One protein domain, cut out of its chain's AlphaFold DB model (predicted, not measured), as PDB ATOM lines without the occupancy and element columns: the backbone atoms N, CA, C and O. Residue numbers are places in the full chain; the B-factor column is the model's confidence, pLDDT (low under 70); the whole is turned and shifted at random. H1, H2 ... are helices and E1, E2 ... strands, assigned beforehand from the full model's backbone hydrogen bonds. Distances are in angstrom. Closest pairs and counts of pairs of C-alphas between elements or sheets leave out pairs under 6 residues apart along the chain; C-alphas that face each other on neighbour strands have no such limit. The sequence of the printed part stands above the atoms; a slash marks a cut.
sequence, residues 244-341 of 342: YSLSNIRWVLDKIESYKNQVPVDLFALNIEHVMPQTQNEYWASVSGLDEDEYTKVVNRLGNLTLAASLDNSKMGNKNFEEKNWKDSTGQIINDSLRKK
ATOM      1  N   TYR A 244     222.717 154.735 210.244       90.94
ATOM      2  CA  TYR A 244     221.895 155.797 209.656       90.94
ATOM      3  C   TYR A 244     220.389 155.538 209.814       90.94
ATOM      4  O   TYR A 244     219.619 156.472 210.013       90.94
ATOM      5  N   SER A 245     219.971 154.269 209.794       89.62
ATOM      6  CA  SER A 245     218.575 153.873 210.028       89.62
ATOM      7  C   SER A 245     218.167 153.762 211.503       89.62
ATOM      8  O   SER A 245     216.992 153.533 211.782       89.62
ATOM      9  N   LEU A 246     219.100 153.885 212.456       87.69
ATOM     10  CA  LEU A 246     218.774 153.728 213.873       87.69
ATOM     11  C   LEU A 246     217.970 154.923 214.385       87.69
ATOM     12  O   LEU A 246     218.404 156.075 214.308       87.69
ATOM     13  N   SER A 247     216.839 154.631 215.023       78.38
ATOM     14  CA  SER A 247     216.096 155.612 215.808       78.38
ATOM     15  C   SER A 247     217.021 156.229 216.861       78.38
ATOM     16  O   SER A 247     217.677 155.513 217.616       78.38
ATOM     17  N   ASN A 248     217.074 157.561 216.919       85.06
ATOM     18  CA  ASN A 248     217.947 158.337 217.810       85.06
ATOM     19  C   ASN A 248     219.455 158.309 217.483       85.06
ATOM     20  O   ASN A 248     220.249 158.777 218.301       85.06
ATOM     21  N   ILE A 249     219.878 157.879 216.284       89.00
ATOM     22  CA  ILE A 249     221.283 158.038 215.852       89.00
ATOM     23  C   ILE A 249     221.752 159.493 215.944       89.00
ATOM     24  O   ILE A 249     222.882 159.766 216.349       89.00
ATOM     25  N   ARG A 250     220.856 160.446 215.660       89.06
ATOM     26  CA  ARG A 250     221.147 161.873 215.784       89.06
ATOM     27  C   ARG A 250     221.575 162.257 217.200       89.06
ATOM     28  O   ARG A 250     222.513 163.027 217.356       89.06
ATOM     29  N   TRP A 251     220.921 161.697 218.215       89.06
ATOM     30  CA  TRP A 251     221.282 161.936 219.610       89.06
ATOM     31  C   TRP A 251     222.686 161.403 219.923       89.06
ATOM     32  O   TRP A 251     223.462 162.071 220.601       89.06
ATOM     33  N   VAL A 252     223.052 160.233 219.385       89.19
ATOM     34  CA  VAL A 252     224.405 159.674 219.546       89.19
ATOM     35  C   VAL A 252     225.449 160.594 218.910       89.19
ATOM     36  O   VAL A 252     226.461 160.889 219.542       89.19
ATOM     37  N   LEU A 253     225.190 161.091 217.697       89.56
ATOM     38  CA  LEU A 253     226.086 162.020 217.004       89.56
ATOM     39  C   LEU A 253     226.205 163.367 217.733       89.56
ATOM     40  O   LEU A 253     227.316 163.857 217.891       89.56
ATOM     41  N   ASP A 254     225.104 163.915 218.260       87.81
ATOM     42  CA  ASP A 254     225.120 165.112 219.116       87.81
ATOM     43  C   ASP A 254     226.055 164.923 220.323       87.81
ATOM     44  O   ASP A 254     226.824 165.824 220.671       87.81
ATOM     45  N   LYS A 255     226.001 163.747 220.969       87.56
ATOM     46  CA  LYS A 255     226.873 163.420 222.105       87.56
ATOM     47  C   LYS A 255     228.326 163.251 221.696       87.56
ATOM     48  O   LYS A 255     229.185 163.707 222.440       87.56
ATOM     49  N   ILE A 256     228.602 162.628 220.550       86.81
ATOM     50  CA  ILE A 256     229.964 162.492 220.015       86.81
ATOM     51  C   ILE A 256     230.544 163.871 219.683       86.81
ATOM     52  O   ILE A 256     231.661 164.159 220.094       86.81
ATOM     53  N   GLU A 257     229.779 164.737 219.016       83.19
ATOM     54  CA  GLU A 257     230.197 166.104 218.686       83.19
ATOM     55  C   GLU A 257     230.412 166.944 219.947       83.19
ATOM     56  O   GLU A 257     231.364 167.702 220.045       83.19
ATOM     57  N   SER A 258     229.575 166.788 220.968       81.25
ATOM     58  CA  SER A 258     229.752 167.525 222.227       81.25
ATOM     59  C   SER A 258     230.861 166.935 223.112       81.25
ATOM     60  O   SER A 258     231.291 167.562 224.083       81.25
ATOM     61  N   TYR A 259     231.337 165.719 222.824       79.38
ATOM     62  CA  TYR A 259     232.290 165.016 223.673       79.38
ATOM     63  C   TYR A 259     233.677 165.658 223.586       79.38
ATOM     64  O   TYR A 259     234.348 165.593 222.562       79.38
ATOM     65  N   LYS A 260     234.131 166.235 224.707       68.25
ATOM     66  CA  LYS A 260     235.416 166.952 224.852       68.25
ATOM     67  C   LYS A 260     235.548 168.240 224.027       68.25
ATOM     68  O   LYS A 260     236.634 168.820 224.016       68.25
ATOM     69  N   ASN A 261     234.467 168.735 223.428       68.94
ATOM     70  CA  ASN A 261     234.459 170.061 222.825       68.94
ATOM     71  C   ASN A 261     234.306 171.133 223.913       68.94
ATOM     72  O   ASN A 261     233.362 171.125 224.698       68.94
ATOM     73  N   GLN A 262     235.283 172.040 223.992       56.78
ATOM     74  CA  GLN A 262     235.315 173.111 224.999       56.78
ATOM     75  C   GLN A 262     234.386 174.282 224.641       56.78
ATOM     76  O   GLN A 262     234.060 175.095 225.504       56.78
ATOM     77  N   VAL A 263     233.961 174.366 223.376       64.00
ATOM     78  CA  VAL A 263     233.070 175.408 222.857       64.00
ATOM     79  C   VAL A 263     231.691 174.795 222.599       64.00
ATOM     80  O   VAL A 263     231.621 173.754 221.941       64.00
ATOM     81  N   PRO A 264     230.594 175.409 223.083       63.97
ATOM     82  CA  PRO A 264     229.244 174.974 222.749       63.97
ATOM     83  C   PRO A 264     229.023 175.035 221.235       63.97
ATOM     84  O   PRO A 264     229.077 176.109 220.636       63.97
ATOM     85  N   VAL A 265     228.779 173.881 220.621       68.88
ATOM     86  CA  VAL A 265     228.411 173.781 219.206       68.88
ATOM     87  C   VAL A 265     226.904 173.994 219.087       68.88
ATOM     88  O   VAL A 265     226.132 173.368 219.818       68.88
ATOM     89  N   ASP A 266     226.467 174.855 218.167       75.12
ATOM     90  CA  ASP A 266     225.046 174.955 217.825       75.12
ATOM     91  C   ASP A 266     224.626 173.748 216.978       75.12
ATOM     92  O   ASP A 266     224.671 173.749 215.747       75.12
ATOM     93  N   LEU A 267     224.232 172.679 217.666       80.81
ATOM     94  CA  LEU A 267     223.849 171.416 217.042       80.81
ATOM     95  C   LEU A 267     222.581 171.538 216.184       80.81
ATOM     96  O   LEU A 267     222.392 170.712 215.288       80.81
ATOM     97  N   PHE A 268     221.724 172.541 216.419       78.06
ATOM     98  CA  PHE A 268     220.475 172.720 215.668       78.06
ATOM     99  C   PHE A 268     220.718 173.126 214.210       78.06
ATOM    100  O   PHE A 268     219.904 172.813 213.346       78.06
ATOM    101  N   ALA A 269     221.848 173.778 213.925       80.12
ATOM    102  CA  ALA A 269     222.235 174.179 212.574       80.12
ATOM    103  C   ALA A 269     222.900 173.050 211.758       80.12
ATOM    104  O   ALA A 269     223.215 173.234 210.576       80.12
ATOM    105  N   LEU A 270     223.135 171.887 212.374       85.31
ATOM    106  CA  LEU A 270     223.839 170.765 211.760       85.31
ATOM    107  C   LEU A 270     222.867 169.675 211.306       85.31
ATOM    108  O   LEU A 270     221.859 169.418 211.958       85.31
ATOM    109  N   ASN A 271     223.229 168.939 210.258       86.12
ATOM    110  CA  ASN A 271     222.549 167.732 209.789       86.12
ATOM    111  C   ASN A 271     223.504 166.544 209.792       86.12
ATOM    112  O   ASN A 271     224.718 166.723 209.811       86.12
ATOM    113  N   ILE A 272     222.939 165.340 209.750       89.75
ATOM    114  CA  ILE A 272     223.729 164.133 209.512       89.75
ATOM    115  C   ILE A 272     224.238 164.181 208.070       89.75
ATOM    116  O   ILE A 272     223.460 164.433 207.153       89.75
ATOM    117  N   GLU A 273     225.530 163.946 207.892       88.25
ATOM    118  CA  GLU A 273     226.200 163.848 206.601       88.25
ATOM    119  C   GLU A 273     227.051 162.581 206.554       88.25
ATOM    120  O   GLU A 273     227.593 162.137 207.573       88.25
ATOM    121  N   HIS A 274     227.183 162.009 205.361       89.88
ATOM    122  CA  HIS A 274     228.063 160.873 205.127       89.88
ATOM    123  C   HIS A 274     229.439 161.343 204.647       89.88
ATOM    124  O   HIS A 274     229.550 162.098 203.678       89.88
ATOM    125  N   VAL A 275     230.511 160.859 205.278       87.19
ATOM    126  CA  VAL A 275     231.883 161.164 204.836       87.19
ATOM    127  C   VAL A 275     232.098 160.631 203.421       87.19
ATOM    128  O   VAL A 275     232.307 161.412 202.488       87.19
ATOM    129  N   MET A 276     231.945 159.319 203.254       88.12
ATOM    130  CA  MET A 276     231.795 158.660 201.959       88.12
ATOM    131  C   MET A 276     230.331 158.765 201.509       88.12
ATOM    132  O   MET A 276     229.459 158.349 202.271       88.12
ATOM    133  N   PRO A 277     230.025 159.286 200.308       89.00
ATOM    134  CA  PRO A 277     228.656 159.499 199.843       89.00
ATOM    135  C   PRO A 277     227.860 158.197 199.752       89.00
ATOM    136  O   PRO A 277     228.420 157.131 199.523       89.00
ATOM    137  N   GLN A 278     226.536 158.267 199.873       89.31
ATOM    138  CA  GLN A 278     225.685 157.072 199.792       89.31
ATOM    139  C   GLN A 278     225.810 156.330 198.454       89.31
ATOM    140  O   GLN A 278     225.749 155.104 198.429       89.31
ATOM    141  N   THR A 279     226.013 157.063 197.358       87.00
ATOM    142  CA  THR A 279     226.279 156.496 196.033       87.00
ATOM    143  C   THR A 279     227.782 156.470 195.780       87.00
ATOM    144  O   THR A 279     228.438 157.512 195.838       87.00
ATOM    145  N   GLN A 280     228.321 155.289 195.481       87.94
ATOM    146  CA  GLN A 280     229.731 155.122 195.136       87.94
ATOM    147  C   GLN A 280     230.044 155.809 193.795       87.94
ATOM    148  O   GLN A 280     229.252 155.756 192.855       87.94
ATOM    149  N   ASN A 281     231.205 156.457 193.703       87.00
ATOM    150  CA  ASN A 281     231.766 156.980 192.455       87.00
ATOM    151  C   ASN A 281     233.171 156.388 192.228       87.00
ATOM    152  O   ASN A 281     233.706 155.713 193.110       87.00
ATOM    153  N   GLU A 282     233.787 156.654 191.073       87.19
ATOM    154  CA  GLU A 282     235.109 156.104 190.724       87.19
ATOM    155  C   GLU A 282     236.194 156.438 191.762       87.19
ATOM    156  O   GLU A 282     236.995 155.577 192.126       87.19
ATOM    157  N   TYR A 283     236.185 157.664 192.293       87.44
ATOM    158  CA  TYR A 283     237.123 158.086 193.332       87.44
ATOM    159  C   TYR A 283     236.960 157.253 194.608       87.44
ATOM    160  O   TYR A 283     237.932 156.707 195.126       87.44
ATOM    161  N   TRP A 284     235.732 157.114 195.110       86.06
ATOM    162  CA  TRP A 284     235.454 156.384 196.345       86.06
ATOM    163  C   TRP A 284     235.632 154.875 196.184       86.06
ATOM    164  O   TRP A 284     236.084 154.234 197.130       86.06
ATOM    165  N   ALA A 285     235.373 154.311 195.002       87.81
ATOM    166  CA  ALA A 285     235.749 152.934 194.676       87.81
ATOM    167  C   ALA A 285     237.272 152.742 194.754       87.81
ATOM    168  O   ALA A 285     237.746 151.829 195.426       87.81
ATOM    169  N   SER A 286     238.049 153.661 194.168       87.81
ATOM    170  CA  SER A 286     239.513 153.600 194.202       87.81
ATOM    171  C   SER A 286     240.100 153.793 195.603       87.81
ATOM    172  O   SER A 286     241.057 153.108 195.950       87.81
ATOM    173  N   VAL A 287     239.582 154.739 196.394       87.12
ATOM    174  CA  VAL A 287     240.125 155.066 197.727       87.12
ATOM    175  C   VAL A 287     239.744 154.017 198.765       87.12
ATOM    176  O   VAL A 287     240.564 153.665 199.610       87.12
ATOM    177  N   SER A 288     238.503 153.527 198.725       86.00
ATOM    178  CA  SER A 288     238.052 152.500 199.668       86.00
ATOM    179  C   SER A 288     238.580 151.110 199.310       86.00
ATOM    180  O   SER A 288     238.751 150.287 200.207       86.00
ATOM    181  N   GLY A 289     238.845 150.855 198.022       89.12
ATOM    182  CA  GLY A 289     239.188 149.528 197.511       89.12
ATOM    183  C   GLY A 289     238.034 148.525 197.604       89.12
ATOM    184  O   GLY A 289     238.283 147.329 197.517       89.12
ATOM    185  N   LEU A 290     236.806 149.007 197.820       90.38
ATOM    186  CA  LEU A 290     235.605 148.194 197.988       90.38
ATOM    187  C   LEU A 290     234.846 148.085 196.671       90.38
ATOM    188  O   LEU A 290     234.692 149.078 195.951       90.38
ATOM    189  N   ASP A 291     234.303 146.903 196.403       91.31
ATOM    190  CA  ASP A 291     233.280 146.760 195.371       91.31
ATOM    191  C   ASP A 291     231.930 147.364 195.817       91.31
ATOM    192  O   ASP A 291     231.764 147.822 196.952       91.31
ATOM    193  N   GLU A 292     230.956 147.407 194.906       88.81
ATOM    194  CA  GLU A 292     229.650 148.037 195.146       88.81
ATOM    195  C   GLU A 292     228.852 147.351 196.279       88.81
ATOM    196  O   GLU A 292     228.180 148.014 197.087       88.81
ATOM    197  N   ASP A 293     228.979 146.026 196.401       90.19
ATOM    198  CA  ASP A 293     228.302 145.221 197.422       90.19
ATOM    199  C   ASP A 293     228.916 145.451 198.810       90.19
ATOM    200  O   ASP A 293     228.207 145.568 199.818       90.19
ATOM    201  N   GLU A 294     230.244 145.507 198.893       90.94
ATOM    202  CA  GLU A 294     230.984 145.839 200.107       90.94
ATOM    203  C   GLU A 294     230.733 147.284 200.539       90.94
ATOM    204  O   GLU A 294     230.486 147.540 201.724       90.94
ATOM    205  N   TYR A 295     230.712 148.219 199.587       91.38
ATOM    206  CA  TYR A 295     230.440 149.633 199.827       91.38
ATOM    207  C   TYR A 295     229.076 149.837 200.493       91.38
ATOM    208  O   TYR A 295     228.967 150.472 201.548       91.38
ATOM    209  N   THR A 296     228.036 149.203 199.945       90.31
ATOM    210  CA  THR A 296     226.664 149.280 200.468       90.31
ATOM    211  C   THR A 296     226.561 148.780 201.919       90.31
ATOM    212  O   THR A 296     225.766 149.300 202.708       90.31
ATOM    213  N   LYS A 297     227.410 147.823 202.329       88.00
ATOM    214  CA  LYS A 297     227.455 147.279 203.705       88.00
ATOM    215  C   LYS A 297     228.166 148.187 204.713       88.00
ATOM    216  O   LYS A 297     228.002 147.991 205.922       88.00
ATOM    217  N   VAL A 298     228.994 149.130 204.260       90.81
ATOM    218  CA  VAL A 298     229.799 149.988 205.150       90.81
ATOM    219  C   VAL A 298     229.357 151.445 205.152       90.81
ATOM    220  O   VAL A 298     229.535 152.119 206.165       90.81
ATOM    221  N   VAL A 299     228.739 151.923 204.068       92.69
ATOM    222  CA  VAL A 299     228.430 153.347 203.876       92.69
ATOM    223  C   VAL A 299     227.511 153.914 204.959       92.69
ATOM    224  O   VAL A 299     227.643 155.069 205.336       92.69
ATOM    225  N   ASN A 300     226.628 153.103 205.542       93.56
ATOM    226  CA  ASN A 300     225.723 153.555 206.603       93.56
ATOM    227  C   ASN A 300     226.196 153.225 208.027       93.56
ATOM    228  O   ASN A 300     225.419 153.357 208.977       93.56
ATOM    229  N   ARG A 301     227.444 152.772 208.206       93.25
ATOM    230  CA  ARG A 301     228.002 152.494 209.538       93.25
ATOM    231  C   ARG A 301     228.292 153.786 210.288       93.25
ATOM    232  O   ARG A 301     228.608 154.805 209.682       93.25
ATOM    233  N   LEU A 302     228.274 153.709 211.621       90.94
ATOM    234  CA  LEU A 302     228.484 154.858 212.510       90.94
ATOM    235  C   LEU A 302     229.759 155.646 212.170       90.94
ATOM    236  O   LEU A 302     229.732 156.869 212.173       90.94
ATOM    237  N   GLY A 303     230.852 154.954 211.831       88.75
ATOM    238  CA  GLY A 303     232.128 155.590 211.486       88.75
ATOM    239  C   GLY A 303     232.128 156.403 210.186       88.75
ATOM    240  O   GLY A 303     233.080 157.141 209.960       88.75
ATOM    241  N   ASN A 304     231.095 156.282 209.345       91.19
ATOM    242  CA  ASN A 304     230.930 157.085 208.131       91.19
ATOM    243  C   ASN A 304     229.941 158.251 208.313       91.19
ATOM    244  O   ASN A 304     229.719 159.011 207.374       91.19
ATOM    245  N   LEU A 305     229.329 158.392 209.493       91.06
ATOM    246  CA  LEU A 305     228.366 159.449 209.784       91.06
ATOM    247  C   LEU A 305     229.033 160.566 210.585       91.06
ATOM    248  O   LEU A 305     229.752 160.314 211.550       91.06
ATOM    249  N   THR A 306     228.746 161.803 210.208       88.00
ATOM    250  CA  THR A 306     229.214 163.011 210.889       88.00
ATOM    251  C   THR A 306     228.084 164.031 210.956       88.00
ATOM    252  O   THR A 306     227.050 163.874 210.304       88.00
ATOM    253  N   LEU A 307     228.264 165.085 211.746       87.00
ATOM    254  CA  LEU A 307     227.427 166.276 211.645       87.00
ATOM    255  C   LEU A 307     228.061 167.273 210.665       87.00
ATOM    256  O   LEU A 307     229.278 167.286 210.514       87.00
ATOM    257  N   ALA A 308     227.265 168.064 209.950       81.38
ATOM    258  CA  ALA A 308     227.741 169.143 209.076       81.38
ATOM    259  C   ALA A 308     226.657 170.213 208.883       81.38
ATOM    260  O   ALA A 308     225.464 169.901 208.886       81.38
ATOM    261  N   ALA A 309     227.049 171.475 208.689       78.38
ATOM    262  CA  ALA A 309     226.103 172.555 208.411       78.38
ATOM    263  C   ALA A 309     225.365 172.320 207.079       78.38
ATOM    264  O   ALA A 309     225.959 171.862 206.100       78.38
ATOM    265  N   SER A 310     224.075 172.672 207.005       67.81
ATOM    266  CA  SER A 310     223.230 172.440 205.813       67.81
ATOM    267  C   SER A 310     223.831 172.997 204.515       67.81
ATOM    268  O   SER A 310     223.766 172.361 203.461       67.81
ATOM    269  N   LEU A 311     224.420 174.195 204.588       64.88
ATOM    270  CA  LEU A 311     225.022 174.879 203.440       64.88
ATOM    271  C   LEU A 311     226.238 174.124 202.899       64.88
ATOM    272  O   LEU A 311     226.431 174.077 201.684       64.88
ATOM    273  N   ASP A 312     227.022 173.512 203.781       65.38
ATOM    274  CA  ASP A 312     228.192 172.735 203.393       65.38
ATOM    275  C   ASP A 312     227.791 171.352 202.890       65.38
ATOM    276  O   ASP A 312     228.294 170.934 201.851       65.38
ATOM    277  N   ASN A 313     226.801 170.710 203.519       62.12
ATOM    278  CA  ASN A 313     226.250 169.432 203.060       62.12
ATOM    279  C   ASN A 313     225.782 169.519 201.587       62.12
ATOM    280  O   ASN A 313     226.248 168.765 200.730       62.12
ATOM    281  N   SER A 314     224.988 170.544 201.239       63.03
ATOM    282  CA  SER A 314     224.528 170.751 199.852       63.03
ATOM    283  C   SER A 314     225.661 170.949 198.830       63.03
ATOM    284  O   SER A 314     225.511 170.611 197.657       63.03
ATOM    285  N   LYS A 315     226.812 171.482 199.265       66.88
ATOM    286  CA  LYS A 315     227.999 171.681 198.420       66.88
ATOM    287  C   LYS A 315     228.894 170.449 198.366       66.88
ATOM    288  O   LYS A 315     229.650 170.335 197.400       66.88
ATOM    289  N   MET A 316     228.861 169.597 199.390       72.19
ATOM    290  CA  MET A 316     229.683 168.396 199.522       72.19
ATOM    291  C   MET A 316     229.178 167.281 198.606       72.19
ATOM    292  O   MET A 316     229.962 166.785 197.804       72.19
ATOM    293  N   GLY A 317     227.891 166.925 198.668       70.56
ATOM    294  CA  GLY A 317     227.285 165.903 197.803       70.56
ATOM    295  C   GLY A 317     228.168 164.660 197.588       70.56
ATOM    296  O   GLY A 317     228.743 164.112 198.530       70.56
ATOM    297  N   ASN A 318     228.336 164.261 196.323       73.56
ATOM    298  CA  ASN A 318     229.172 163.121 195.913       73.56
ATOM    299  C   ASN A 318     230.619 163.509 195.567       73.56
ATOM    300  O   ASN A 318     231.266 162.818 194.781       73.56
ATOM    301  N   LYS A 319     231.121 164.630 196.087       78.56
ATOM    302  CA  LYS A 319     232.489 165.078 195.809       78.56
ATOM    303  C   LYS A 319     233.537 164.209 196.500       78.56
ATOM    304  O   LYS A 319     233.238 163.419 197.403       78.56
ATOM    305  N   ASN A 320     234.780 164.388 196.070       78.75
ATOM    306  CA  ASN A 320     235.933 163.710 196.642       78.75
ATOM    307  C   ASN A 320     236.237 164.253 198.044       78.75
ATOM    308  O   ASN A 320     235.826 165.356 198.408       78.75
ATOM    309  N   PHE A 321     236.987 163.487 198.838       72.19
ATOM    310  CA  PHE A 321     237.253 163.840 200.238       72.19
ATOM    311  C   PHE A 321     237.904 165.223 200.402       72.19
ATOM    312  O   PHE A 321     237.522 165.958 201.307       72.19
ATOM    313  N   GLU A 322     238.843 165.592 199.525       70.88
ATOM    314  CA  GLU A 322     239.538 166.891 199.564       70.88
ATOM    315  C   GLU A 322     238.647 168.068 199.139       70.88
ATOM    316  O   GLU A 322     238.837 169.201 199.577       70.88
ATOM    317  N   GLU A 323     237.652 167.798 198.296       69.81
ATOM    318  CA  GLU A 323     236.696 168.793 197.808       69.81
ATOM    319  C   GLU A 323     235.550 169.021 198.803       69.81
ATOM    320  O   GLU A 323     234.888 170.067 198.776       69.81
ATOM    321  N   LYS A 324     235.317 168.053 199.702       67.44
ATOM    322  CA  LYS A 324     234.476 168.238 200.880       67.44
ATOM    323  C   LYS A 324     235.246 169.119 201.868       67.44
ATOM    324  O   LYS A 324     236.133 168.688 202.588       67.44
ATOM    325  N   ASN A 325     234.939 170.412 201.868       64.88
ATOM    326  CA  ASN A 325     235.593 171.410 202.713       64.88
ATOM    327  C   ASN A 325     235.178 171.241 204.195       64.88
ATOM    328  O   ASN A 325     234.272 171.925 204.662       64.88
ATOM    329  N   TRP A 326     235.828 170.320 204.919       65.00
ATOM    330  CA  TRP A 326     235.557 169.902 206.312       65.00
ATOM    331  C   TRP A 326     235.869 170.961 207.388       65.00
ATOM    332  O   TRP A 326     236.533 170.664 208.382       65.00
ATOM    333  N   LYS A 327     235.470 172.219 207.188       53.69
ATOM    334  CA  LYS A 327     235.952 173.323 208.028       53.69
ATOM    335  C   LYS A 327     235.359 173.374 209.437       53.69
ATOM    336  O   LYS A 327     236.072 173.850 210.308       53.69
ATOM    337  N   ASP A 328     234.170 172.817 209.685       50.47
ATOM    338  CA  ASP A 328     233.442 173.079 210.942       50.47
ATOM    339  C   ASP A 328     232.688 171.867 211.541       50.47
ATOM    340  O   ASP A 328     231.603 172.025 212.100       50.47
ATOM    341  N   SER A 329     233.216 170.639 211.449       51.53
ATOM    342  CA  SER A 329     232.557 169.490 212.099       51.53
ATOM    343  C   SER A 329     233.461 168.334 212.540       51.53
ATOM    344  O   SER A 329     234.639 168.273 212.173       51.53
ATOM    345  N   THR A 330     232.885 167.379 213.293       48.91
ATOM    346  CA  THR A 330     233.430 166.049 213.670       48.91
ATOM    347  C   THR A 330     234.176 165.294 212.565       48.91
ATOM    348  O   THR A 330     234.938 164.369 212.873       48.91
ATOM    349  N   GLY A 331     234.056 165.721 211.304       47.69
ATOM    350  CA  GLY A 331     234.948 165.356 210.211       47.69
ATOM    351  C   GLY A 331     236.430 165.385 210.595       47.69
ATOM    352  O   GLY A 331     237.156 164.520 210.126       47.69
ATOM    353  N   GLN A 332     236.892 166.258 211.505       43.84
ATOM    354  CA  GLN A 332     238.288 166.250 211.982       43.84
ATOM    355  C   GLN A 332     238.703 164.979 212.753       43.84
ATOM    356  O   GLN A 332     239.813 164.488 212.551       43.84
ATOM    357  N   ILE A 333     237.832 164.390 213.579       45.47
ATOM    358  CA  ILE A 333     238.172 163.171 214.344       45.47
ATOM    359  C   ILE A 333     238.269 161.960 213.403       45.47
ATOM    360  O   ILE A 333     239.167 161.125 213.538       45.47
ATOM    361  N   ILE A 334     237.380 161.886 212.407       45.56
ATOM    362  CA  ILE A 334     237.444 160.869 211.348       45.56
ATOM    363  C   ILE A 334     238.672 161.116 210.447       45.56
ATOM    364  O   ILE A 334     239.400 160.169 210.145       45.56
ATOM    365  N   ASN A 335     238.967 162.376 210.104       40.91
ATOM    366  CA  ASN A 335     240.127 162.815 209.313       40.91
ATOM    367  C   ASN A 335     241.458 162.359 209.940       40.91
ATOM    368  O   ASN A 335     242.301 161.804 209.239       40.91
ATOM    369  N   ASP A 336     241.616 162.464 211.261       39.28
ATOM    370  CA  ASP A 336     242.822 161.994 211.961       39.28
ATOM    371  C   ASP A 336     242.971 160.464 211.974       39.28
ATOM    372  O   ASP A 336     244.085 159.940 212.052       39.28
ATOM    373  N   SER A 337     241.862 159.724 211.899       40.00
ATOM    374  CA  SER A 337     241.870 158.257 211.854       40.00
ATOM    375  C   SER A 337     242.128 157.700 210.448       40.00
ATOM    376  O   SER A 337     242.817 156.687 210.314       40.00
ATOM    377  N   LEU A 338     241.645 158.387 209.405       38.06
ATOM    378  CA  LEU A 338     241.877 158.035 208.002       38.06
ATOM    379  C   LEU A 338     243.292 158.419 207.547       38.06
ATOM    380  O   LEU A 338     243.959 157.603 206.916       38.06
ATOM    381  N   ARG A 339     243.811 159.583 207.969       36.72
ATOM    382  CA  ARG A 339     245.203 160.006 207.708       36.72
ATOM    383  C   ARG A 339     246.267 159.101 208.328       36.72
ATOM    384  O   ARG A 339     247.410 159.138 207.904       36.72
ATOM    385  N   LYS A 340     245.922 158.306 209.346       33.56
ATOM    386  CA  LYS A 340     246.834 157.312 209.943       33.56
ATOM    387  C   LYS A 340     246.901 155.997 209.157       33.56
ATOM    388  O   LYS A 340     247.708 155.142 209.511       33.56
ATOM    389  N   LYS A 341     246.032 155.808 208.156       34.53
ATOM    390  CA  LYS A 341     245.985 154.611 207.299       34.53
ATOM    391  C   LYS A 341     246.422 154.863 205.847       34.53
ATOM    392  O   LYS A 341     246.599 153.884 205.129       34.53
TER     393      LYS A 341
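What this domain is: This is residues 244 to 341 of the 342 residues of the protein "DUF262 domain-containing protein" of Inconstantimicrobium porci (UniProt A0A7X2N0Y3). A short two-stranded ribbon, E1 beside E2, sits in the middle; H1 packs on one side of it, mostly by E2, H4 on the opposite side by E1, and H5 starts next to E2 and leads away from it. H2 and H3 form a separate small helical end at one end of the longest axis, while residues 259 to 264 stick out at the other end and residues 336 to 341 stick out as a tail. The printed part has 98 residues, with five named helices and two named strands in the order H1 E1 H2 H3 E2 H4 H5. The sheet has the order E1 - E2 and is antiparallel, and the class is mixed, helices and strands. The whole is compact, with a radius of gyration of the C-alphas of 13.4 A and spans of 39 by 28 by 27 A.

Where its parts are: Begin with the sheet: find C-alpha 270 at (223.839, 170.765, 211.760), from where E1, residues 270 to 274, runs 12.6 A. Its partner E2, residues 305 to 309, is 13.4 A long. H1, residues 249 to 258, starts at C-alpha 249 at (221.283, 158.038, 215.852) and is 14.2 A long. Look next for H4 at residues 310 to 316, H2 at residues 282 to 288 with 10.1 A, and H3 at residues 292 to 298 with 10.2 A. H5, residues 331 to 338, is 10.3 A long and ends at C-alpha 338 at (241.877, 158.035, 208.002).

How they stand to each other: Look across E1 and E2, antiparallel at 137 degrees: N 271 and O 308 are 2.8 A apart and N 306 and O 273 are 2.9 A apart, both within hydrogen-bond range. The closest C-alphas of H1 and E2 are those of Leu 253 and Thr 306, 6.9 A apart. For H4 and E1 they are those of Asn 271 and Ser 310, at 6.2 A. For H5 and E2 they are those of Thr 306 and Gly 331, also at 6.2 A. Farther out, H2 and H3 are close but not clearly touching, with the closest C-alphas, Ala 285 and Glu 292, 7.8 A apart; they run the same way at a steep tilt of 48 degrees. H1 is apart from H4 and H5, for instance. Every O i to N i+4 pair is within hydrogen-bond range in H1, H2, H3 and H5, and 2 of 3 in H4.

The domain as a whole: The two C-alphas farthest apart are those of Gln 262 and Asp 293, at 39.8 A. The printed part has no cut. The links from H1 to E1, 11 residues, and from H4 to H5, residues 317 to 330, are long. The mean pLDDT of the printed part is 76.1; look for values under 70 at residues 260 to 265, 310 to 315 and 323 to 341.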